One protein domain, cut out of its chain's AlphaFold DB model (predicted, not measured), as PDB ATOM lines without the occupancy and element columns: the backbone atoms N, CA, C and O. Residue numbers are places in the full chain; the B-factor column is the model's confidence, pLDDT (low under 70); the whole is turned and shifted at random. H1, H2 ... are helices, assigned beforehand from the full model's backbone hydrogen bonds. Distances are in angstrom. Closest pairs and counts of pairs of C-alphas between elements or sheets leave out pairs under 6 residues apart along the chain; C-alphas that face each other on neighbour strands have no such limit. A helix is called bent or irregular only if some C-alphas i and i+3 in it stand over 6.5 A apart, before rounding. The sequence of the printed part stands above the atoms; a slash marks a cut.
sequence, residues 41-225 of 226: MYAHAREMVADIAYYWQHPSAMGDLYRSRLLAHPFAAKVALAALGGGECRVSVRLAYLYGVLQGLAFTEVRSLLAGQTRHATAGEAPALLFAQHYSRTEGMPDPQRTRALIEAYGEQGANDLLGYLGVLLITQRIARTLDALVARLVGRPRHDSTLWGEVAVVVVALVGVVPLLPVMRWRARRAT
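AT A GLANCE: This is residues 41 to 225 of the 226 residues of an uncharacterized protein of Chloroflexi bacterium (UniProt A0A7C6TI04). One long helix arm, H7b, runs through the middle, with H3, H4 and H6 packed on one side of it and H1, H2 and H8a on the other. H8a makes a V with H7b, H2 bridges from H7b to H8b, H5 packs on H3 and H4, and H7a folds back beside H6. The printed part has 185 residues with eight named helices, H1 to H8 in order, and no named strand: all helix. It is compact and rounded, with a radius of gyration of the C-alphas of 16.6 A and spans of 45 by 39 by 33 A.

HOW THE PARTS SIT: H1, residues 45 to 57, touches H7b, residues 156 to 186, at a shallow tilt of 23 degrees, opposite ways; Asp 51 and Ile 171 have the closest C-alphas, 7.2 A. H2, residues 59 to 67, touches H8b, residues 215 to 223, closest C-alphas Gly 63 and Ala 221, 4.4 A. H3, residues 75 to 84, and H4, residues 90 to 102, form a hairpin, closest C-alphas Leu 81 and Ala 96, 5.2 A. H5, residues 107 to 114, touches H3, closest C-alphas Ala 82 and Leu 113, 5.6 A. H6, residues 126 to 137, forms with H3 and H7b a bundle, helices side by side. H7a, residues 144 to 153, touches H6, closest C-alphas Pro 127 and Leu 150, 6.5 A. H8a, residues 196 to 212, touches H7b, closest C-alphas Leu 182 and Glu 199, 5.8 A. Every O i to N i+4 pair is within hydrogen-bond range except in H1, 8 of 9, and H8a, 11 of 13.

IN THESE COORDINATES: H1 begins at C-alpha (161.257, 187.984, 226.801). H7 and H8, each assigned as one helix by its hydrogen bonds, are bent: C-alphas 153 and 156 are 9.2 A apart, C-alphas 212 and 215 6.9 A. H7b is 45.1 A long and H8a 23.7 A; H8b ends at C-alpha 223, (141.269, 205.358, 217.371).

THE WHOLE: The C-alphas farthest apart, of Gly 188 and Thr 225, are 48.4 A apart. The printed part has no cut; the link from H5 to H6 is long. Residues 86 to 88 and 225 have pLDDT under 70.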
ATOM      1  N   MET A  41     169.293 187.284 218.412       87.81
ATOM      2  CA  MET A  41     167.922 186.885 218.735       87.81
ATOM      3  C   MET A  41     167.531 187.487 220.084       87.81
ATOM      4  O   MET A  41     168.360 188.121 220.732       87.81
ATOM      5  N   TYR A  42     166.290 187.285 220.524       90.06
ATOM      6  CA  TYR A  42     165.931 187.670 221.885       90.06
ATOM      7  C   TYR A  42     166.506 186.651 222.864       90.06
ATOM      8  O   TYR A  42     166.123 185.480 222.843       90.06
ATOM      9  N   ALA A  43     167.404 187.096 223.742       85.94
ATOM     10  CA  ALA A  43     167.913 186.250 224.821       85.94
ATOM     11  C   ALA A  43     166.849 186.072 225.916       85.94
ATOM     12  O   ALA A  43     166.760 185.024 226.565       85.94
ATOM     13  N   HIS A  44     166.014 187.100 226.100       89.75
ATOM     14  CA  HIS A  44     164.988 187.165 227.131       89.75
ATOM     15  C   HIS A  44     163.704 187.823 226.619       89.75
ATOM     16  O   HIS A  44     163.735 188.766 225.829       89.75
ATOM     17  N   ALA A  45     162.556 187.412 227.166       91.25
ATOM     18  CA  ALA A  45     161.257 187.984 226.801       91.25
ATOM     19  C   ALA A  45     161.156 189.498 227.063       91.25
ATOM     20  O   ALA A  45     160.423 190.181 226.357       91.25
ATOM     21  N   ARG A  46     161.913 190.043 228.029       91.56
ATOM     22  CA  ARG A  46     161.924 191.487 228.332       91.56
ATOM     23  C   ARG A  46     162.373 192.349 227.149       91.56
ATOM     24  O   ARG A  46     161.838 193.432 226.967       91.56
ATOM     25  N   GLU A  47     163.328 191.865 226.352       91.62
ATOM     26  CA  GLU A  47     163.851 192.588 225.185       91.62
ATOM     27  C   GLU A  47     162.773 192.667 224.107       91.62
ATOM     28  O   GLU A  47     162.465 193.739 223.602       91.62
ATOM     29  N   MET A  48     162.107 191.538 223.849       93.06
ATOM     30  CA  MET A  48     160.960 191.487 222.949       93.06
ATOM     31  C   MET A  48     159.817 192.385 223.429       93.06
ATOM     32  O   MET A  48     159.207 193.091 222.630       93.06
ATOM     33  N   VAL A  49     159.511 192.368 224.730       92.56
ATOM     34  CA  VAL A  49     158.469 193.224 225.306       92.56
ATOM     35  C   VAL A  49     158.832 194.698 225.150       92.56
ATOM     36  O   VAL A  49     157.941 195.474 224.831       92.56
ATOM     37  N   ALA A  50     160.098 195.091 225.314       92.12
ATOM     38  CA  ALA A  50     160.535 196.471 225.103       92.12
ATOM     39  C   ALA A  50     160.337 196.921 223.643       92.12
ATOM     40  O   ALA A  50     159.714 197.960 223.407       92.12
ATOM     41  N   ASP A  51     160.762 196.102 222.675       91.50
ATOM     42  CA  ASP A  51     160.599 196.392 221.243       91.50
ATOM     43  C   ASP A  51     159.109 196.497 220.847       91.50
ATOM     44  O   ASP A  51     158.718 197.338 220.036       91.50
ATOM     45  N   ILE A  52     158.235 195.688 221.457       90.19
ATOM     46  CA  ILE A  52     156.782 195.719 221.207       90.19
ATOM     47  C   ILE A  52     156.093 196.863 221.962       90.19
ATOM     48  O   ILE A  52     155.144 197.465 221.447       90.19
ATOM     49  N   ALA A  53     156.567 197.194 223.164       90.69
ATOM     50  CA  ALA A  53     156.020 198.264 223.988       90.69
ATOM     51  C   ALA A  53     156.108 199.618 223.280       90.69
ATOM     52  O   ALA A  53     155.185 200.417 223.426       90.69
ATOM     53  N   TYR A  54     157.134 199.844 222.454       89.38
ATOM     54  CA  TYR A  54     157.223 201.031 221.602       89.38
ATOM     55  C   TYR A  54     155.949 201.236 220.765       89.38
ATOM     56  O   TYR A  54     155.330 202.297 220.834       89.38
ATOM     57  N   TYR A  55     155.491 200.205 220.051       86.81
ATOM     58  CA  TYR A  55     154.279 200.270 219.224       86.81
ATOM     59  C   TYR A  55     152.987 200.326 220.051       86.81
ATOM     60  O   TYR A  55     151.961 200.816 219.582       86.81
ATOM     61  N   TRP A  56     153.019 199.830 221.289       87.38
ATOM     62  CA  TRP A  56     151.897 199.949 222.222       87.38
ATOM     63  C   TRP A  56     151.746 201.366 222.794       87.38
ATOM     64  O   TRP A  56     150.621 201.821 223.035       87.38
ATOM     65  N   GLN A  57     152.873 202.041 223.030       89.94
ATOM     66  CA  GLN A  57     152.954 203.417 223.526       89.94
ATOM     67  C   GLN A  57     152.710 204.441 222.410       89.94
ATOM     68  O   GLN A  57     152.116 205.482 222.672       89.94
ATOM     69  N   HIS A  58     153.069 204.103 221.168       89.81
ATOM     70  CA  HIS A  58     152.890 204.942 219.981       89.81
ATOM     71  C   HIS A  58     151.876 204.311 219.008       89.81
ATOM     72  O   HIS A  58     152.249 203.848 217.927       89.81
ATOM     73  N   PRO A  59     150.574 204.267 219.358       85.00
ATOM     74  CA  PRO A  59     149.559 203.641 218.513       85.00
ATOM     75  C   PRO A  59     149.402 204.330 217.148       85.00
ATOM     76  O   PRO A  59     148.999 203.667 216.193       85.00
ATOM     77  N   SER A  60     149.749 205.618 217.035       84.88
ATOM     78  CA  SER A  60     149.795 206.349 215.763       84.88
ATOM     79  C   SER A  60     150.805 205.744 214.791       84.88
ATOM     80  O   SER A  60     150.447 205.523 213.645       84.88
ATOM     81  N   ALA A  61     151.993 205.337 215.255       85.31
ATOM     82  CA  ALA A  61     153.007 204.711 214.403       85.31
ATOM     83  C   ALA A  61     152.483 203.432 213.728       85.31
ATOM     84  O   ALA A  61     152.712 203.201 212.547       85.31
ATOM     85  N   MET A  62     151.723 202.609 214.456       84.00
ATOM     86  CA  MET A  62     151.076 201.430 213.874       84.00
ATOM     87  C   MET A  62     149.856 201.805 213.008       84.00
ATOM     88  O   MET A  62     149.576 201.151 212.004       84.00
ATOM     89  N   GLY A  63     149.126 202.862 213.376       83.69
ATOM     90  CA  GLY A  63     148.004 203.395 212.600       83.69
ATOM     91  C   GLY A  63     148.423 203.937 211.234       83.69
ATOM     92  O   GLY A  63     147.730 203.700 210.247       83.69
ATOM     93  N   ASP A  64     149.573 204.597 211.165       85.25
ATOM     94  CA  ASP A  64     150.154 205.127 209.933       85.25
ATOM     95  C   ASP A  64     150.589 203.990 209.009       85.25
ATOM     96  O   ASP A  64     150.178 203.963 207.850       85.25
ATOM     97  N   LEU A  65     151.238 202.952 209.550       85.38
ATOM     98  CA  LEU A  65     151.556 201.735 208.796       85.38
ATOM     99  C   LEU A  65     150.312 201.061 208.207       85.38
ATOM    100  O   LEU A  65     150.318 200.662 207.044       85.38
ATOM    101  N   TYR A  66     149.224 200.950 208.978       83.00
ATOM    102  CA  TYR A  66     147.977 200.361 208.477       83.00
ATOM    103  C   TYR A  66     147.264 201.216 207.424       83.00
ATOM    104  O   TYR A  66     146.457 200.675 206.664       83.00
ATOM    105  N   ARG A  67     147.505 202.531 207.396       84.75
ATOM    106  CA  ARG A  67     146.917 203.464 206.422       84.75
ATOM    107  C   ARG A  67     147.834 203.750 205.237       84.75
ATOM    108  O   ARG A  67     147.366 204.332 204.256       84.75
ATOM    109  N   SER A  68     149.102 203.356 205.319       87.94
ATOM    110  CA  SER A  68     150.092 203.597 204.282       87.94
ATOM    111  C   SER A  68     149.624 203.015 202.953       87.94
ATOM    112  O   SER A  68     149.482 201.802 202.785       87.94
ATOM    113  N   ARG A  69     149.389 203.901 201.980       87.75
ATOM    114  CA  ARG A  69     149.061 203.497 200.606       87.75
ATOM    115  C   ARG A  69     150.258 202.858 199.912       87.75
ATOM    116  O   ARG A  69     150.060 202.015 199.046       87.75
ATOM    117  N   LEU A  70     151.474 203.244 200.308       89.25
ATOM    118  CA  LEU A  70     152.707 202.654 199.801       89.25
ATOM    119  C   LEU A  70     152.753 201.162 200.140       89.25
ATOM    120  O   LEU A  70     152.974 200.341 199.261       89.25
ATOM    121  N   LEU A  71     152.467 200.809 201.395       89.00
ATOM    122  CA  LEU A  71     152.486 199.429 201.892       89.00
ATOM    123  C   LEU A  71     151.210 198.634 201.563       89.00
ATOM    124  O   LEU A  71     150.923 197.614 202.195       89.00
ATOM    125  N   ALA A  72     150.444 199.058 200.560       87.94
ATOM    126  CA  ALA A  72     149.348 198.255 200.047       87.94
ATOM    127  C   ALA A  72     149.867 196.952 199.410       87.94
ATOM    128  O   ALA A  72     151.003 196.844 198.937       87.94
ATOM    129  N   HIS A  73     149.013 195.933 199.390       83.62
ATOM    130  CA  HIS A  73     149.276 194.712 198.635       83.62
ATOM    131  C   HIS A  73     149.375 195.040 197.125       83.62
ATOM    132  O   HIS A  73     148.540 195.814 196.651       83.62
ATOM    133  N   PRO A  74     150.344 194.494 196.351       90.31
ATOM    134  CA  PRO A  74     151.323 193.441 196.676       90.31
ATOM    135  C   PRO A  74     152.662 193.885 197.259       90.31
ATOM    136  O   PRO A  74     153.461 193.039 197.667       90.31
ATOM    137  N   PHE A  75     152.918 195.185 197.337       93.19
ATOM    138  CA  PHE A  75     154.241 195.709 197.645       93.19
ATOM    139  C   PHE A  75     154.755 195.301 199.033       93.19
ATOM    140  O   PHE A  75     155.870 194.789 199.146       93.19
ATOM    141  N   ALA A  76     153.929 195.419 200.079       92.81
ATOM    142  CA  ALA A  76     154.321 195.005 201.432       92.81
ATOM    143  C   ALA A  76     154.727 193.522 201.507       92.81
ATOM    144  O   ALA A  76     155.689 193.173 202.192       92.81
ATOM    145  N   ALA A  77     154.061 192.648 200.743       93.69
ATOM    146  CA  ALA A  77     154.415 191.233 200.671       93.69
ATOM    147  C   ALA A  77     155.801 191.022 200.046       93.69
ATOM    148  O   ALA A  77     156.593 190.229 200.562       93.69
ATOM    149  N   LYS A  78     156.137 191.773 198.990       95.06
ATOM    150  CA  LYS A  78     157.473 191.726 198.379       95.06
ATOM    151  C   LYS A  78     158.553 192.245 199.330       95.06
ATOM    152  O   LYS A  78     159.602 191.613 199.452       95.06
ATOM    153  N   VAL A  79     158.285 193.343 200.043       95.00
ATOM    154  CA  VAL A  79     159.193 193.900 201.064       95.00
ATOM    155  C   VAL A  79     159.438 192.889 202.183       95.00
ATOM    156  O   VAL A  79     160.589 192.649 202.548       95.00
ATOM    157  N   ALA A  80     158.387 192.236 202.686       93.38
ATOM    158  CA  ALA A  80     158.516 191.185 203.689       93.38
ATOM    159  C   ALA A  80     159.358 190.007 203.183       93.38
ATOM    160  O   ALA A  80     160.251 189.550 203.892       93.38
ATOM    161  N   LEU A  81     159.132 189.541 201.950       94.00
ATOM    162  CA  LEU A  81     159.944 188.484 201.342       94.00
ATOM    163  C   LEU A  81     161.418 188.884 201.227       94.00
ATOM    164  O   LEU A  81     162.285 188.074 201.542       94.00
ATOM    165  N   ALA A  82     161.706 190.124 200.834       93.31
ATOM    166  CA  ALA A  82     163.071 190.631 200.734       93.31
ATOM    167  C   ALA A  82     163.755 190.757 202.110       93.31
ATOM    168  O   ALA A  82     164.912 190.366 202.259       93.31
ATOM    169  N   ALA A  83     163.043 191.250 203.129       91.75
ATOM    170  CA  ALA A  83     163.580 191.412 204.481       91.75
ATOM    171  C   ALA A  83     163.814 190.067 205.192       91.75
ATOM    172  O   ALA A  83     164.859 189.862 205.809       91.75
ATOM    173  N   LEU A  84     162.839 189.156 205.109       88.25
ATOM    174  CA  LEU A  84     162.827 187.874 205.824       88.25
ATOM    175  C   LEU A  84     163.551 186.750 205.066       88.25
ATOM    176  O   LEU A  84     163.915 185.733 205.662       88.25
ATOM    177  N   GLY A  85     163.703 186.910 203.748       77.00
ATOM    178  CA  GLY A  85     164.186 185.891 202.825       77.00
ATOM    179  C   GLY A  85     165.696 185.719 202.776       77.00
ATOM    180  O   GLY A  85     166.141 184.747 202.186       77.00
ATOM    181  N   GLY A  86     166.483 186.586 203.423       68.25
ATOM    182  CA  GLY A  86     167.956 186.612 203.375       68.25
ATOM    183  C   GLY A  86     168.713 185.340 203.805       68.25
ATOM    184  O   GLY A  86     169.926 185.399 203.954       68.25
ATOM    185  N   GLY A  87     168.038 184.202 203.990       58.34
ATOM    186  CA  GLY A  87     168.634 182.866 204.046       58.34
ATOM    187  C   GLY A  87     169.101 182.409 205.423       58.34
ATOM    188  O   GLY A  87     169.568 181.285 205.557       58.34
ATOM    189  N   GLU A  88     168.965 183.241 206.454       65.56
ATOM    190  CA  GLU A  88     169.659 182.989 207.722       65.56
ATOM    191  C   GLU A  88     168.843 182.246 208.778       65.56
ATOM    192  O   GLU A  88     169.400 181.789 209.770       65.56
ATOM    193  N   CYS A  89     167.530 182.101 208.587       76.38
ATOM    194  CA  CYS A  89     166.672 181.345 209.495       76.38
ATOM    195  C   CYS A  89     165.549 180.636 208.731       76.38
ATOM    196  O   CYS A  89     164.801 181.249 207.965       76.38
ATOM    197  N   ARG A  90     165.376 179.329 208.976       80.44
ATOM    198  CA  ARG A  90     164.338 178.523 208.307       80.44
ATOM    199  C   ARG A  90     162.929 179.035 208.608       80.44
ATOM    200  O   ARG A  90     162.047 178.982 207.752       80.44
ATOM    201  N   VAL A  91     162.709 179.484 209.846       83.94
ATOM    202  CA  VAL A  91     161.394 179.899 210.335       83.94
ATOM    203  C   VAL A  91     161.000 181.204 209.659       83.94
ATOM    204  O   VAL A  91     159.886 181.292 209.151       83.94
ATOM    205  N   SER A  92     161.912 182.182 209.568       85.31
ATOM    206  CA  SER A  92     161.628 183.454 208.895       85.31
ATOM    207  C   SER A  92     161.357 183.251 207.407       85.31
ATOM    208  O   SER A  92     160.358 183.760 206.908       85.31
ATOM    209  N   VAL A  93     162.166 182.434 206.720       87.38
ATOM    210  CA  VAL A  93     161.973 182.110 205.296       87.38
ATOM    211  C   VAL A  93     160.631 181.408 205.068       87.38
ATOM    212  O   VAL A  93     159.913 181.743 204.128       87.38
ATOM    213  N   ARG A  94     160.243 180.469 205.942       88.50
ATOM    214  CA  ARG A  94     158.945 179.782 205.847       88.50
ATOM    215  C   ARG A  94     157.774 180.726 206.113       88.50
ATOM    216  O   ARG A  94     156.789 180.667 205.383       88.50
ATOM    217  N   LEU A  95     157.873 181.591 207.122       86.81
ATOM    218  CA  LEU A  95     156.850 182.601 207.409       86.81
ATOM    219  C   LEU A  95     156.695 183.576 206.240       86.81
ATOM    220  O   LEU A  95     155.576 183.856 205.830       86.81
ATOM    221  N   ALA A  96     157.807 184.027 205.662       89.75
ATOM    222  CA  ALA A  96     157.819 184.900 204.498       89.75
ATOM    223  C   ALA A  96     157.181 184.231 203.278       89.75
ATOM    224  O   ALA A  96     156.321 184.827 202.635       89.75
ATOM    225  N   TYR A  97     157.545 182.974 203.001       91.75
ATOM    226  CA  TYR A  97     156.937 182.172 201.940       91.75
ATOM    227  C   TYR A  97     155.416 182.075 202.112       91.75
ATOM    228  O   TYR A  97     154.670 182.394 201.188       91.75
ATOM    229  N   LEU A  98     154.954 181.672 203.302       91.19
ATOM    230  CA  LEU A  98     153.526 181.548 203.599       91.19
ATOM    231  C   LEU A  98     152.814 182.894 203.464       91.19
ATOM    232  O   LEU A  98     151.751 182.953 202.859       91.19
ATOM    233  N   TYR A  99     153.416 183.970 203.970       90.56
ATOM    234  CA  TYR A  99     152.870 185.313 203.843       90.56
ATOM    235  C   TYR A  99     152.738 185.730 202.374       90.56
ATOM    236  O   TYR A  99     151.656 186.126 201.962       90.56
ATOM    237  N   GLY A 100     153.782 185.563 201.560       91.00
ATOM    238  CA  GLY A 100     153.744 185.887 200.131       91.00
ATOM    239  C   GLY A 100     152.669 185.109 199.363       91.00
ATOM    240  O   GLY A 100     151.932 185.700 198.578       91.00
ATOM    241  N   VAL A 101     152.531 183.807 199.637       92.38
ATOM    242  CA  VAL A 101     151.505 182.954 199.012       92.38
ATOM    243  C   VAL A 101     150.094 183.338 199.461       92.38
ATOM    244  O   VAL A 101     149.207 183.454 198.623       92.38
ATOM    245  N   LEU A 102     149.875 183.576 200.759       91.19
ATOM    246  CA  LEU A 102     148.574 184.014 201.291       91.19
ATOM    247  C   LEU A 102     148.151 185.379 200.753       91.19
ATOM    248  O   LEU A 102     146.964 185.673 200.665       91.19
ATOM    249  N   GLN A 103     149.128 186.208 200.408       90.50
ATOM    250  CA  GLN A 103     148.912 187.489 199.764       90.50
ATOM    251  C   GLN A 103     148.650 187.335 198.253       90.50
ATOM    252  O   GLN A 103     148.233 188.288 197.630       90.50
ATOM    253  N   GLY A 104     148.809 186.153 197.650       91.50
ATOM    254  CA  GLY A 104     148.473 185.919 196.238       91.50
ATOM    255  C   GLY A 104     149.613 186.187 195.253       91.50
ATOM    256  O   GLY A 104     149.373 186.252 194.049       91.50
ATOM    257  N   LEU A 105     150.858 186.311 195.730       92.88
ATOM    258  CA  LEU A 105     152.026 186.383 194.848       92.88
ATOM    259  C   LEU A 105     152.251 185.048 194.126       92.88
ATOM    260  O   LEU A 105     152.058 183.967 194.692       92.88
ATOM    261  N   ALA A 106     152.738 185.116 192.886       92.94
ATOM    262  CA  ALA A 106     153.079 183.920 192.127       92.94
ATOM    263  C   ALA A 106     154.227 183.148 192.801       92.94
ATOM    264  O   ALA A 106     155.193 183.727 193.295       92.94
ATOM    265  N   PHE A 107     154.182 181.814 192.766       91.25
ATOM    266  CA  PHE A 107     155.212 180.971 193.389       91.25
ATOM    267  C   PHE A 107     156.631 181.255 192.862       91.25
ATOM    268  O   PHE A 107     157.605 181.234 193.618       91.25
ATOM    269  N   THR A 108     156.759 181.542 191.565       91.12
ATOM    270  CA  THR A 108     158.030 181.914 190.924       91.12
ATOM    271  C   THR A 108     158.574 183.244 191.443       91.12
ATOM    272  O   THR A 108     159.787 183.370 191.625       91.12
ATOM    273  N   GLU A 109     157.687 184.196 191.730       92.25
ATOM    274  CA  GLU A 109     158.015 185.494 192.316       92.25
ATOM    275  C   GLU A 109     158.433 185.356 193.781       92.25
ATOM    276  O   GLU A 109     159.509 185.825 194.154       92.25
ATOM    277  N   VAL A 110     157.663 184.616 194.585       92.44
ATOM    278  CA  VAL A 110     158.001 184.312 195.985       92.44
ATOM    279  C   VAL A 110     159.388 183.678 196.082       92.44
ATOM    280  O   VAL A 110     160.239 184.146 196.837       92.44
ATOM    281  N   ARG A 111     159.659 182.640 195.280       90.50
ATOM    282  CA  ARG A 111     160.965 181.960 195.275       90.50
ATOM    283  C   ARG A 111     162.110 182.873 194.862       90.50
ATOM    284  O   ARG A 111     163.194 182.766 195.425       90.50
ATOM    285  N   SER A 112     161.882 183.740 193.881       90.69
ATOM    286  CA  SER A 112     162.882 184.706 193.433       90.69
ATOM    287  C   SER A 112     163.251 185.683 194.545       90.69
ATOM    288  O   SER A 112     164.432 185.869 194.830       90.69
ATOM    289  N   LEU A 113     162.247 186.283 195.186       91.38
ATOM    290  CA  LEU A 113     162.453 187.274 196.239       91.38
ATOM    291  C   LEU A 113     163.127 186.655 197.470       91.38
ATOM    292  O   LEU A 113     164.039 187.259 198.028       91.38
ATOM    293  N   LEU A 114     162.763 185.419 197.833       89.38
ATOM    294  CA  LEU A 114     163.454 184.662 198.886       89.38
ATOM    295  C   LEU A 114     164.905 184.327 198.525       89.38
ATOM    296  O   LEU A 114     165.745 184.240 199.407       89.38
ATOM    297  N   ALA A 115     165.230 184.171 197.242       87.31
ATOM    298  CA  ALA A 115     166.613 184.019 196.793       87.31
ATOM    299  C   ALA A 115     167.385 185.357 196.758       87.31
ATOM    300  O   ALA A 115     168.506 185.403 196.253       87.31
ATOM    301  N   GLY A 116     166.786 186.453 197.240       85.56
ATOM    302  CA  GLY A 116     167.354 187.801 197.199       85.56
ATOM    303  C   GLY A 116     167.310 188.457 195.817       85.56
ATOM    304  O   GLY A 116     167.858 189.543 195.639       85.56
ATOM    305  N   GLN A 117     166.660 187.829 194.833       88.12
ATOM    306  CA  GLN A 117     166.598 188.324 193.460       88.12
ATOM    307  C   GLN A 117     165.427 189.292 193.291       88.12
ATOM    308  O   GLN A 117     164.275 188.944 193.549       88.12
ATOM    309  N   THR A 118     165.704 190.477 192.753       84.31
ATOM    310  CA  THR A 118     164.713 191.536 192.498       84.31
ATOM    311  C   THR A 118     164.152 191.514 191.072       84.31
ATOM    312  O   THR A 118     163.558 192.489 190.631       84.31
ATOM    313  N   ARG A 119     164.281 190.402 190.335       84.50
ATOM    314  CA  ARG A 119     163.869 190.303 188.915       84.50
ATOM    315  C   ARG A 119     162.370 190.536 188.654       84.50
ATOM    316  O   ARG A 119     161.994 190.826 187.529       84.50
ATOM    317  N   HIS A 120     161.526 190.358 189.672       82.38
ATOM    318  CA  HIS A 120     160.076 190.599 189.607       82.38
ATOM    319  C   HIS A 120     159.665 191.931 190.258       82.38
ATOM    320  O   HIS A 120     158.478 192.203 190.439       82.38
ATOM    321  N   ALA A 121     160.644 192.748 190.647       86.25
ATOM    322  CA  ALA A 121     160.410 194.085 191.158       86.25
ATOM    323  C   ALA A 121     160.301 195.063 189.989       86.25
ATOM    324  O   ALA A 121     161.102 195.010 189.053       86.25
ATOM    325  N   THR A 122     159.347 195.985 190.056       88.94
ATOM    326  CA  THR A 122     159.371 197.141 189.153       88.94
ATOM    327  C   THR A 122     160.541 198.066 189.508       88.94
ATOM    328  O   THR A 122     161.085 198.004 190.616       88.94
ATOM    329  N   ALA A 123     160.914 198.967 188.595       86.31
ATOM    330  CA  ALA A 123     161.964 199.955 188.854       86.31
ATOM    331  C   ALA A 123     161.675 200.805 190.107       86.31
ATOM    332  O   ALA A 123     162.594 201.119 190.859       86.31
ATOM    333  N   GLY A 124     160.398 201.107 190.373       88.19
ATOM    334  CA  GLY A 124     159.970 201.835 191.567       88.19
ATOM    335  C   GLY A 124     159.946 200.995 192.847       88.19
ATOM    336  O   GLY A 124     159.939 201.559 193.931       88.19
ATOM    337  N   GLU A 125     159.949 199.662 192.768       93.06
ATOM    338  CA  GLU A 125     159.962 198.777 193.943       93.06
ATOM    339  C   GLU A 125     161.386 198.388 194.363       93.06
ATOM    340  O   GLU A 125     161.655 198.161 195.544       93.06
ATOM    341  N   ALA A 126     162.306 198.294 193.398       92.50
ATOM    342  CA  ALA A 126     163.659 197.799 193.620       92.50
ATOM    343  C   ALA A 126     164.422 198.517 194.758       92.50
ATOM    344  O   ALA A 126     165.037 197.801 195.558       92.50
ATOM    345  N   PRO A 127     164.364 199.859 194.912       93.69
ATOM    346  CA  PRO A 127     165.048 200.546 196.006       93.69
ATOM    347  C   PRO A 127     164.599 200.058 197.389       93.69
ATOM    348  O   PRO A 127     165.443 199.725 198.219       93.69
ATOM    349  N   ALA A 128     163.291 199.915 197.623       94.81
ATOM    350  CA  ALA A 128     162.768 199.406 198.890       94.81
ATOM    351  C   ALA A 128     163.152 197.949 199.147       94.81
ATOM    352  O   ALA A 128     163.470 197.600 200.280       94.81
ATOM    353  N   LEU A 129     163.142 197.088 198.125       94.75
ATOM    354  CA  LEU A 129     163.490 195.676 198.304       94.75
ATOM    355  C   LEU A 129     164.973 195.492 198.641       94.75
ATOM    356  O   LEU A 129     165.315 194.712 199.530       94.75
ATOM    357  N   LEU A 130     165.857 196.227 197.963       93.06
ATOM    358  CA  LEU A 130     167.290 196.218 198.266       93.06
ATOM    359  C   LEU A 130     167.566 196.830 199.642       93.06
ATOM    360  O   LEU A 130     168.372 196.293 200.408       93.06
ATOM    361  N   PHE A 131     166.863 197.911 199.988       95.06
ATOM    362  CA  PHE A 131     166.943 198.512 201.312       95.06
ATOM    363  C   PHE A 131     166.447 197.553 202.400       95.06
ATOM    364  O   PHE A 131     167.105 197.410 203.423       95.06
ATOM    365  N   ALA A 132     165.353 196.828 202.173       94.62
ATOM    366  CA  ALA A 132     164.815 195.839 203.102       94.62
ATOM    367  C   ALA A 132     165.817 194.711 203.393       94.62
ATOM    368  O   ALA A 132     166.026 194.340 204.551       94.62
ATOM    369  N   GLN A 133     166.491 194.208 202.350       92.00
ATOM    370  CA  GLN A 133     167.587 193.249 202.509       92.00
ATOM    371  C   GLN A 133     168.728 193.847 203.338       92.00
ATOM    372  O   GLN A 133     169.235 193.189 204.245       92.00
ATOM    373  N   HIS A 134     169.126 195.090 203.048       92.44
ATOM    374  CA  HIS A 134     170.176 195.786 203.795       92.44
ATOM    375  C   HIS A 134     169.816 195.953 205.268       92.44
ATOM    376  O   HIS A 134     170.573 195.517 206.125       92.44
ATOM    377  N   TYR A 135     168.637 196.506 205.547       93.50
ATOM    378  CA  TYR A 135     168.122 196.769 206.886       93.50
ATOM    379  C   TYR A 135     168.107 195.502 207.746       93.50
ATOM    380  O   TYR A 135     168.524 195.523 208.905       93.50
ATOM    381  N   SER A 136     167.673 194.386 207.155       90.44
ATOM    382  CA  SER A 136     167.695 193.070 207.791       90.44
ATOM    383  C   SER A 136     169.124 192.594 208.085       90.44
ATOM    384  O   SER A 136     169.413 192.136 209.189       90.44
ATOM    385  N   ARG A 137     170.053 192.757 207.131       88.50
ATOM    386  CA  ARG A 137     171.467 192.375 207.301       88.50
ATOM    387  C   ARG A 137     172.193 193.196 208.358       88.50
ATOM    388  O   ARG A 137     173.070 192.664 209.028       88.50
ATOM    389  N   THR A 138     171.827 194.463 208.505       90.81
ATOM    390  CA  THR A 138     172.412 195.386 209.482       90.81
ATOM    391  C   THR A 138     171.658 195.424 210.810       90.81
ATOM    392  O   THR A 138     171.906 196.321 211.607       90.81
ATOM    393  N   GLU A 139     170.713 194.508 211.051       90.69
ATOM    394  CA  GLU A 139     169.925 194.448 212.296       90.69
ATOM    395  C   GLU A 139     169.258 195.784 212.669       90.69
ATOM    396  O   GLU A 139     169.211 196.174 213.835       90.69
ATOM    397  N   GLY A 140     168.737 196.493 211.665       90.31
ATOM    398  CA  GLY A 140     168.082 197.788 211.848       90.31
ATOM    399  C   GLY A 140     169.019 198.994 211.920       90.31
ATOM    400  O   GLY A 140     168.553 200.091 212.207       90.31
ATOM    401  N   MET A 141     170.309 198.824 211.613       91.56
ATOM    402  CA  MET A 141     171.290 199.917 211.502       91.56
ATOM    403  C   MET A 141     171.688 200.176 210.034       91.56
ATOM    404  O   MET A 141     172.816 199.871 209.638       91.56
ATOM    405  N   PRO A 142     170.767 200.666 209.178       90.69
ATOM    406  CA  PRO A 142     171.062 200.891 207.768       90.69
ATOM    407  C   PRO A 142     172.126 201.979 207.573       90.69
ATOM    408  O   PRO A 142     172.299 202.872 208.399       90.69
ATOM    409  N   ASP A 143     172.816 201.921 206.434       91.44
ATOM    410  CA  ASP A 143     173.824 202.916 206.070       91.44
ATOM    411  C   ASP A 143     173.138 204.266 205.774       91.44
ATOM    412  O   ASP A 143     172.145 204.272 205.035       91.44
ATOM    413  N   PRO A 144     173.648 205.409 206.280       91.88
ATOM    414  CA  PRO A 144     173.062 206.724 206.029       91.88
ATOM    415  C   PRO A 144     172.846 207.049 204.545       91.88
ATOM    416  O   PRO A 144     171.843 207.671 204.198       91.88
ATOM    417  N   GLN A 145     173.744 206.618 203.655       92.56
ATOM    418  CA  GLN A 145     173.612 206.817 202.209       92.56
ATOM    419  C   GLN A 145     172.437 206.022 201.639       92.56
ATOM    420  O   GLN A 145     171.674 206.542 200.828       92.56
ATOM    421  N   ARG A 146     172.239 204.780 202.099       91.31
ATOM    422  CA  ARG A 146     171.095 203.954 201.680       91.31
ATOM    423  C   ARG A 146     169.781 204.510 202.212       91.31
ATOM    424  O   ARG A 146     168.774 204.436 201.516       91.31
ATOM    425  N   THR A 147     169.795 205.094 203.408       92.69
ATOM    426  CA  THR A 147     168.626 205.780 203.973       92.69
ATOM    427  C   THR A 147     168.277 207.032 203.172       92.69
ATOM    428  O   THR A 147     167.108 207.239 202.863       92.69
ATOM    429  N   ARG A 148     169.268 207.830 202.751       93.69
ATOM    430  CA  ARG A 148     169.033 208.983 201.860       93.69
ATOM    431  C   ARG A 148     168.459 208.560 200.513       93.69
ATOM    432  O   ARG A 148     167.438 209.098 200.113       93.69
ATOM    433  N   ALA A 149     169.036 207.539 199.879       92.69
ATOM    434  CA  ALA A 149     168.519 207.005 198.619       92.69
ATOM    435  C   ALA A 149     167.070 206.492 198.745       92.69
ATOM    436  O   ALA A 149     166.279 206.606 197.811       92.69
ATOM    437  N   LEU A 150     166.697 205.948 199.910       95.25
ATOM    438  CA  LEU A 150     165.317 205.558 200.186       95.25
ATOM    439  C   LEU A 150     164.381 206.774 200.272       95.25
ATOM    440  O   LEU A 150     163.294 206.745 199.698       95.25
ATOM    441  N   ILE A 151     164.804 207.835 200.966       95.44
ATOM    442  CA  ILE A 151     164.042 209.089 201.077       95.44
ATOM    443  C   ILE A 151     163.890 209.749 199.703       95.44
ATOM    444  O   ILE A 151     162.802 210.199 199.364       95.44
ATOM    445  N   GLU A 152     164.936 209.753 198.881       95.25
ATOM    446  CA  GLU A 152     164.876 210.264 197.508       95.25
ATOM    447  C   GLU A 152     163.883 209.474 196.641       95.25
ATOM    448  O   GLU A 152     163.172 210.060 195.829       95.25
ATOM    449  N   ALA A 153     163.788 208.154 196.837       94.44
ATOM    450  CA  ALA A 153     162.905 207.291 196.055       94.44
ATOM    451  C   ALA A 153     161.423 207.355 196.473       94.44
ATOM    452  O   ALA A 153     160.548 207.234 195.616       94.44
ATOM    453  N   TYR A 154     161.127 207.513 197.769       94.19
ATOM    454  CA  TYR A 154     159.758 207.392 198.307       94.19
ATOM    455  C   TYR A 154     159.249 208.638 199.048       94.19
ATOM    456  O   TYR A 154     158.116 208.641 199.536       94.19
ATOM    457  N   GLY A 155     160.063 209.691 199.146       95.50
ATOM    458  CA  GLY A 155     159.815 210.842 200.012       95.50
ATOM    459  C   GLY A 155     159.967 210.503 201.497       95.50
ATOM    460  O   GLY A 155     160.091 209.339 201.888       95.50
ATOM    461  N   GLU A 156     159.923 211.523 202.355       93.69
ATOM    462  CA  GLU A 156     160.083 211.326 203.804       93.69
ATOM    463  C   GLU A 156     158.996 210.429 204.398       93.69
ATOM    464  O   GLU A 156     159.291 209.506 205.154       93.69
ATOM    465  N   GLN A 157     157.736 210.656 204.021       91.75
ATOM    466  CA  GLN A 157     156.626 209.879 204.564       91.75
ATOM    467  C   GLN A 157     156.681 208.412 204.118       91.75
ATOM    468  O   GLN A 157     156.520 207.519 204.946       91.75
ATOM    469  N   GLY A 158     156.983 208.146 202.843       92.19
ATOM    470  CA  GLY A 158     157.128 206.779 202.342       92.19
ATOM    471  C   GLY A 158     158.324 206.046 202.954       92.19
ATOM    472  O   GLY A 158     158.222 204.863 203.285       92.19
ATOM    473  N   ALA A 159     159.442 206.747 203.171       94.19
ATOM    474  CA  ALA A 159     160.595 206.191 203.870       94.19
ATOM    475  C   ALA A 159     160.277 205.868 205.339       94.19
ATOM    476  O   ALA A 159     160.638 204.789 205.809       94.19
ATOM    477  N   ASN A 160     159.557 206.747 206.043       92.62
ATOM    478  CA  ASN A 160     159.124 206.517 207.424       92.62
ATOM    479  C   ASN A 160     158.170 205.320 207.539       92.62
ATOM    480  O   ASN A 160     158.369 204.464 208.405       92.62
ATOM    481  N   ASP A 161     157.194 205.207 206.633       93.56
ATOM    482  CA  ASP A 161     156.301 204.048 206.561       93.56
ATOM    483  C   ASP A 161     157.103 202.756 206.341       93.56
ATOM    484  O   ASP A 161     156.919 201.758 207.043       93.56
ATOM    485  N   LEU A 162     158.051 202.764 205.398       95.31
ATOM    486  CA  LEU A 162     158.864 201.586 205.117       95.31
ATOM    487  C   LEU A 162     159.758 201.207 206.305       95.31
ATOM    488  O   LEU A 162     159.832 200.029 206.655       95.31
ATOM    489  N   LEU A 163     160.406 202.178 206.955       94.81
ATOM    490  CA  LEU A 163     161.228 201.949 208.147       94.81
ATOM    491  C   LEU A 163     160.400 201.381 209.302       94.81
ATOM    492  O   LEU A 163     160.817 200.412 209.939       94.81
ATOM    493  N   GLY A 164     159.202 201.922 209.534       93.56
ATOM    494  CA  GLY A 164     158.284 201.407 210.546       93.56
ATOM    495  C   GLY A 164     157.891 199.951 210.277       93.56
ATOM    496  O   GLY A 164     157.934 199.122 211.192       93.56
ATOM    497  N   TYR A 165     157.588 199.615 209.018       94.88
ATOM    498  CA  TYR A 165     157.266 198.248 208.612       94.88
ATOM    499  C   TYR A 165     158.462 197.299 208.753       94.88
ATOM    500  O   TYR A 165     158.324 196.191 209.276       94.88
ATOM    501  N   LEU A 166     159.655 197.743 208.354       95.00
ATOM    502  CA  LEU A 166     160.890 196.979 208.503       95.00
ATOM    503  C   LEU A 166     161.257 196.742 209.973       95.00
ATOM    504  O   LEU A 166     161.766 195.669 210.294       95.00
ATOM    505  N   GLY A 167     160.937 197.673 210.876       94.00
ATOM    506  CA  GLY A 167     161.046 197.472 212.324       94.00
ATOM    507  C   GLY A 167     160.179 196.309 212.821       94.00
ATOM    508  O   GLY A 167     160.677 195.405 213.495       94.00
ATOM    509  N   VAL A 168     158.912 196.249 212.395       92.44
ATOM    510  CA  VAL A 168     158.004 195.131 212.722       92.44
ATOM    511  C   VAL A 168     158.526 193.804 212.153       92.44
ATOM    512  O   VAL A 168     158.499 192.764 212.824       92.44
ATOM    513  N   LEU A 169     159.049 193.819 210.924       92.75
ATOM    514  CA  LEU A 169     159.654 192.637 210.311       92.75
ATOM    515  C   LEU A 169     160.930 192.203 211.044       92.75
ATOM    516  O   LEU A 169     161.150 191.006 211.211       92.75
ATOM    517  N   LEU A 170     161.747 193.133 211.541       92.56
ATOM    518  CA  LEU A 170     162.940 192.816 212.328       92.56
ATOM    519  C   LEU A 170     162.581 192.136 213.658       92.56
ATOM    520  O   LEU A 170     163.176 191.107 213.990       92.56
ATOM    521  N   ILE A 171     161.557 192.630 214.364       92.50
ATOM    522  CA  ILE A 171     160.996 191.965 215.556       92.50
ATOM    523  C   ILE A 171     160.569 190.535 215.210       92.50
ATOM    524  O   ILE A 171     160.922 189.584 215.913       92.50
ATOM    525  N   THR A 172     159.870 190.367 214.085       90.31
ATOM    526  CA  THR A 172     159.426 189.056 213.593       90.31
ATOM    527  C   THR A 172     160.614 188.123 213.329       90.31
ATOM    528  O   THR A 172     160.577 186.952 213.712       90.31
ATOM    529  N   GLN A 173     161.709 188.626 212.749       90.12
ATOM    530  CA  GLN A 173     162.936 187.851 212.536       90.12
ATOM    531  C   GLN A 173     163.621 187.451 213.841       90.12
ATOM    532  O   GLN A 173     164.116 186.328 213.949       90.12
ATOM    533  N   ARG A 174     163.671 188.339 214.840       91.56
ATOM    534  CA  ARG A 174     164.233 188.022 216.163       91.56
ATOM    535  C   ARG A 174     163.417 186.932 216.868       91.56
ATOM    536  O   ARG A 174     164.009 185.975 217.371       91.56
ATOM    537  N   ILE A 175     162.081 186.991 216.813       90.94
ATOM    538  CA  ILE A 175     161.204 185.915 217.319       90.94
ATOM    539  C   ILE A 175     161.473 184.606 216.566       90.94
ATOM    540  O   ILE A 175     161.693 183.570 217.189       90.94
ATOM    541  N   ALA A 176     161.507 184.648 215.230       89.19
ATOM    542  CA  ALA A 176     161.720 183.466 214.396       89.19
ATOM    543  C   ALA A 176     163.069 182.781 214.672       89.19
ATOM    544  O   ALA A 176     163.127 181.556 214.757       89.19
ATOM    545  N   ARG A 177     164.146 183.557 214.856       88.56
ATOM    546  CA  ARG A 177     165.468 183.045 215.259       88.56
ATOM    547  C   ARG A 177     165.464 182.451 216.663       88.56
ATOM    548  O   ARG A 177     166.096 181.425 216.874       88.56
ATOM    549  N   THR A 178     164.711 183.039 217.592       90.38
ATOM    550  CA  THR A 178     164.566 182.488 218.950       90.38
ATOM    551  C   THR A 178     163.837 181.141 218.928       90.38
ATOM    552  O   THR A 178     164.242 180.200 219.608       90.38
ATOM    553  N   LEU A 179     162.805 181.007 218.087       89.44
ATOM    554  CA  LEU A 179     162.132 179.726 217.866       89.44
ATOM    555  C   LEU A 179     163.071 178.694 217.223       89.44
ATOM    556  O   LEU A 179     163.078 177.538 217.638       89.44
ATOM    557  N   ASP A 180     163.876 179.096 216.239       86.94
ATOM    558  CA  ASP A 180     164.864 178.204 215.619       86.94
ATOM    559  C   ASP A 180     165.942 177.756 216.623       86.94
ATOM    560  O   ASP A 180     166.294 176.578 216.649       86.94
ATOM    561  N   ALA A 181     166.387 178.641 217.523       86.88
ATOM    562  CA  ALA A 181     167.298 178.295 218.614       86.88
ATOM    563  C   ALA A 181     166.687 177.274 219.590       86.88
ATOM    564  O   ALA A 181     167.355 176.299 219.944       86.88
ATOM    565  N   LEU A 182     165.407 177.436 219.948       88.94
ATOM    566  CA  LEU A 182     164.680 176.464 220.769       88.94
ATOM    567  C   LEU A 182     164.609 175.093 220.083       88.94
ATOM    568  O   LEU A 182     164.895 174.065 220.698       88.94
ATOM    569  N   VAL A 183     164.280 175.066 218.787       85.75
ATOM    570  CA  VAL A 183     164.256 173.830 217.987       85.75
ATOM    571  C   VAL A 183     165.649 173.197 217.922       85.75
ATOM    572  O   VAL A 183     165.783 171.990 218.125       85.75
ATOM    573  N   ALA A 184     166.699 173.990 217.700       82.94
ATOM    574  CA  ALA A 184     168.077 173.508 217.664       82.94
ATOM    575  C   ALA A 184     168.497 172.882 219.006       82.94
ATOM    576  O   ALA A 184     169.111 171.809 219.024       82.94
ATOM    577  N   ARG A 185     168.090 173.484 220.131       86.75
ATOM    578  CA  ARG A 185     168.303 172.938 221.478       86.75
ATOM    579  C   ARG A 185     167.619 171.584 221.666       86.75
ATOM    580  O   ARG A 185     168.273 170.658 222.141       86.75
ATOM    581  N   LEU A 186     166.367 171.428 221.225       84.50
ATOM    582  CA  LEU A 186     165.637 170.149 221.288       84.50
ATOM    583  C   LEU A 186     166.309 169.029 220.475       84.50
ATOM    584  O   LEU A 186     166.163 167.853 220.796       84.50
ATOM    585  N   VAL A 187     167.086 169.381 219.447       82.12
ATOM    586  CA  VAL A 187     167.830 168.432 218.597       82.12
ATOM    587  C   VAL A 187     169.276 168.208 219.096       82.12
ATOM    588  O   VAL A 187     170.054 167.452 218.497       82.12
ATOM    589  N   GLY A 188     169.648 168.812 220.230       80.19
ATOM    590  CA  GLY A 188     170.959 168.656 220.870       80.19
ATOM    591  C   GLY A 188     172.043 169.588 220.323       80.19
ATOM    592  O   GLY A 188     173.224 169.261 220.410       80.19
ATOM    593  N   ARG A 189     171.661 170.726 219.733       81.62
ATOM    594  CA  ARG A 189     172.567 171.796 219.286       81.62
ATOM    595  C   ARG A 189     172.169 173.143 219.899       81.62
ATOM    596  O   ARG A 189     171.725 174.034 219.176       81.62
ATOM    597  N   PRO A 190     172.261 173.286 221.232       82.62
ATOM    598  CA  PRO A 190     171.949 174.546 221.889       82.62
ATOM    599  C   PRO A 190     172.894 175.650 221.420       82.62
ATOM    600  O   PRO A 190     174.066 175.403 221.133       82.62
ATOM    601  N   ARG A 191     172.394 176.883 221.411       80.62
ATOM    602  CA  ARG A 191     173.267 178.050 221.356       80.62
ATOM    603  C   ARG A 191     173.858 178.337 222.732       80.62
ATOM    604  O   ARG A 191     173.215 178.086 223.752       80.62
ATOM    605  N   HIS A 192     175.077 178.868 222.745       80.06
ATOM    606  CA  HIS A 192     175.780 179.239 223.974       80.06
ATOM    607  C   HIS A 192     175.368 180.614 224.516       80.06
ATOM    608  O   HIS A 192     175.540 180.870 225.702       80.06
ATOM    609  N   ASP A 193     174.808 181.479 223.670       82.31
ATOM    610  CA  ASP A 193     174.379 182.842 224.014       82.31
ATOM    611  C   ASP A 193     172.954 182.908 224.594       82.31
ATOM    612  O   ASP A 193     172.427 183.994 224.828       82.31
ATOM    613  N   SER A 194     172.319 181.760 224.852       85.75
ATOM    614  CA  SER A 194     170.950 181.680 225.359       85.75
ATOM    615  C   SER A 194     170.710 180.520 226.314       85.75
ATOM    616  O   SER A 194     171.437 179.524 226.370       85.75
ATOM    617  N   THR A 195     169.610 180.638 227.054       89.31
ATOM    618  CA  THR A 195     169.123 179.609 227.974       89.31
ATOM    619  C   THR A 195     167.804 179.031 227.475       89.31
ATOM    620  O   THR A 195     167.023 179.725 226.824       89.31
ATOM    621  N   LEU A 196     167.522 177.772 227.831       90.19
ATOM    622  CA  LEU A 196     166.242 177.120 227.522       90.19
ATOM    623  C   LEU A 196     165.049 177.963 228.000       90.19
ATOM    624  O   LEU A 196     164.087 178.154 227.265       90.19
ATOM    625  N   TRP A 197     165.123 178.487 229.226       91.88
ATOM    626  CA  TRP A 197     164.051 179.297 229.805       91.88
ATOM    627  C   TRP A 197     163.850 180.620 229.071       91.88
ATOM    628  O   TRP A 197     162.707 181.016 228.864       91.88
ATOM    629  N   GLY A 198     164.929 181.282 228.643       90.38
ATOM    630  CA  GLY A 198     164.842 182.497 227.831       90.38
ATOM    631  C   GLY A 198     164.142 182.243 226.496       90.38
ATOM    632  O   GLY A 198     163.181 182.936 226.162       90.38
ATOM    633  N   GLU A 199     164.556 181.189 225.790       91.50
ATOM    634  CA  GLU A 199     163.968 180.773 224.511       91.50
ATOM    635  C   GLU A 199     162.474 180.432 224.648       91.50
ATOM    636  O   GLU A 199     161.643 180.950 223.899       91.50
ATOM    637  N   VAL A 200     162.113 179.605 225.638       93.25
ATOM    638  CA  VAL A 200     160.715 179.232 225.912       93.25
ATOM    639  C   VAL A 200     159.886 180.457 226.293       93.25
ATOM    640  O   VAL A 200     158.789 180.629 225.766       93.25
ATOM    641  N   ALA A 201     160.402 181.333 227.158       93.38
ATOM    642  CA  ALA A 201     159.688 182.536 227.578       93.38
ATOM    643  C   ALA A 201     159.386 183.461 226.394       93.38
ATOM    644  O   ALA A 201     158.263 183.946 226.279       93.38
ATOM    645  N   VAL A 202     160.345 183.678 225.486       92.62
ATOM    646  CA  VAL A 202     160.123 184.484 224.273       92.62
ATOM    647  C   VAL A 202     159.021 183.870 223.411       92.62
ATOM    648  O   VAL A 202     158.092 184.575 223.022       92.62
ATOM    649  N   VAL A 203     159.085 182.561 223.143       91.62
ATOM    650  CA  VAL A 203     158.084 181.873 222.309       91.62
ATOM    651  C   VAL A 203     156.693 181.927 222.947       91.62
ATOM    652  O   VAL A 203     155.718 182.239 222.264       91.62
ATOM    653  N   VAL A 204     156.589 181.685 224.255       92.38
ATOM    654  CA  VAL A 204     155.315 181.745 224.988       92.38
ATOM    655  C   VAL A 204     154.749 183.161 224.986       92.38
ATOM    656  O   VAL A 204     153.580 183.342 224.654       92.38
ATOM    657  N   VAL A 205     155.555 184.179 225.297       92.06
ATOM    658  CA  VAL A 205     155.086 185.573 225.297       92.06
ATOM    659  C   VAL A 205     154.693 186.015 223.885       92.06
ATOM    660  O   VAL A 205     153.694 186.713 223.736       92.06
ATOM    661  N   ALA A 206     155.390 185.572 222.836       90.56
ATOM    662  CA  ALA A 206     155.002 185.870 221.460       90.56
ATOM    663  C   ALA A 206     153.627 185.266 221.114       90.56
ATOM    664  O   ALA A 206     152.754 185.969 220.608       90.56
ATOM    665  N   LEU A 207     153.408 183.982 221.420       88.81
ATOM    666  CA  LEU A 207     152.181 183.266 221.050       88.81
ATOM    667  C   LEU A 207     150.972 183.609 221.931       88.81
ATOM    668  O   LEU A 207     149.859 183.691 221.421       88.81
ATOM    669  N   VAL A 208     151.177 183.793 223.235       88.62
ATOM    670  CA  VAL A 208     150.099 183.976 224.225       88.62
ATOM    671  C   VAL A 208     149.932 185.443 224.623       88.62
ATOM    672  O   VAL A 208     148.835 185.864 224.970       88.62
ATOM    673  N   GLY A 209     150.996 186.243 224.556       86.38
ATOM    674  CA  GLY A 209     150.948 187.673 224.858       86.38
ATOM    675  C   GLY A 209     150.709 188.516 223.610       86.38
ATOM    676  O   GLY A 209     149.701 189.202 223.497       86.38
ATOM    677  N   VAL A 210     151.635 188.466 222.653       84.62
ATOM    678  CA  VAL A 210     151.659 189.402 221.517       84.62
ATOM    679  C   VAL A 210     150.539 189.115 220.526       84.62
ATOM    680  O   VAL A 210     149.761 190.014 220.209       84.62
ATOM    681  N   VAL A 211     150.429 187.872 220.045       84.94
ATOM    682  CA  VAL A 211     149.453 187.498 219.007       84.94
ATOM    683  C   VAL A 211     148.005 187.829 219.413       84.94
ATOM    684  O   VAL A 211     147.317 188.471 218.614       84.94
ATOM    685  N   PRO A 212     147.530 187.505 220.634       87.88
ATOM    686  CA  PRO A 212     146.169 187.845 221.057       87.88
ATOM    687  C   PRO A 212     145.926 189.346 221.241       87.88
ATOM    688  O   PRO A 212     144.780 189.788 221.190       87.88
ATOM    689  N   LEU A 213     146.982 190.143 221.430       86.38
ATOM    690  CA  LEU A 213     146.888 191.596 221.571       86.38
ATOM    691  C   LEU A 213     146.889 192.338 220.229       86.38
ATOM    692  O   LEU A 213     146.500 193.506 220.196       86.38
ATOM    693  N   LEU A 214     147.244 191.695 219.111       85.69
ATOM    694  CA  LEU A 214     147.240 192.330 217.785       85.69
ATOM    695  C   LEU A 214     145.879 192.944 217.389       85.69
ATOM    696  O   LEU A 214     145.874 194.074 216.891       85.69
ATOM    697  N   PRO A 215     144.714 192.301 217.627       86.88
ATOM    698  CA  PRO A 215     143.413 192.919 217.365       86.88
ATOM    699  C   PRO A 215     143.182 194.181 218.205       86.88
ATOM    700  O   PRO A 215     142.657 195.173 217.697       86.88
ATOM    701  N   VAL A 216     143.622 194.169 219.467       87.81
ATOM    702  CA  VAL A 216     143.523 195.318 220.378       87.81
ATOM    703  C   VAL A 216     144.442 196.447 219.918       87.81
ATOM    704  O   VAL A 216     144.008 197.595 219.853       87.81
ATOM    705  N   MET A 217     145.684 196.138 219.529       85.19
ATOM    706  CA  MET A 217     146.612 197.119 218.955       85.19
ATOM    707  C   MET A 217     146.032 197.751 217.693       85.19
ATOM    708  O   MET A 217     146.025 198.972 217.574       85.19
ATOM    709  N   ARG A 218     145.465 196.943 216.791       85.69
ATOM    710  CA  ARG A 218     144.802 197.435 215.578       85.69
ATOM    711  C   ARG A 218     143.614 198.339 215.896       85.69
ATOM    712  O   ARG A 218     143.417 199.350 215.226       85.69
ATOM    713  N   TRP A 219     142.823 197.998 216.909       86.88
ATOM    714  CA  TRP A 219     141.710 198.831 217.360       86.88
ATOM    715  C   TRP A 219     142.183 200.160 217.968       86.88
ATOM    716  O   TRP A 219     141.662 201.212 217.599       86.88
ATOM    717  N   ARG A 220     143.210 200.140 218.831       86.38
ATOM    718  CA  ARG A 220     143.808 201.357 219.411       86.38
ATOM    719  C   ARG A 220     144.429 202.249 218.339       86.38
ATOM    720  O   ARG A 220     144.191 203.451 218.355       86.38
ATOM    721  N   ALA A 221     145.157 201.660 217.392       85.31
ATOM    722  CA  ALA A 221     145.767 202.362 216.268       85.31
ATOM    723  C   ALA A 221     144.724 203.111 215.427       85.31
ATOM    724  O   ALA A 221     144.923 204.273 215.106       85.31
ATOM    725  N   ARG A 222     143.568 202.485 215.156       82.69
ATOM    726  CA  ARG A 222     142.452 203.138 214.450       82.69
ATOM    727  C   ARG A 222     141.876 204.333 215.205       82.69
ATOM    728  O   ARG A 222     141.474 205.295 214.565       82.69
ATOM    729  N   ARG A 223     141.803 204.266 216.539       83.44
ATOM    730  CA  ARG A 223     141.269 205.358 217.371       83.44
ATOM    731  C   ARG A 223     142.238 206.519 217.548       83.44
ATOM    732  O   ARG A 223     141.782 207.642 217.657       83.44
ATOM    733  N   ALA A 224     143.540 206.254 217.588       75.06
ATOM    734  CA  ALA A 224     144.558 207.287 217.776       75.06
ATOM    735  C   ALA A 224     144.750 208.194 216.545       75.06
ATOM    736  O   ALA A 224     145.454 209.192 216.627       75.06
ATOM    737  N   THR A 225     144.168 207.817 215.406       63.25
ATOM    738  CA  THR A 225     144.298 208.519 214.124       63.25
ATOM    739  C   THR A 225     143.000 209.189 213.648       63.25
ATOM    740  O   THR A 225     142.957 209.640 212.502       63.25
TER     741      THR A 225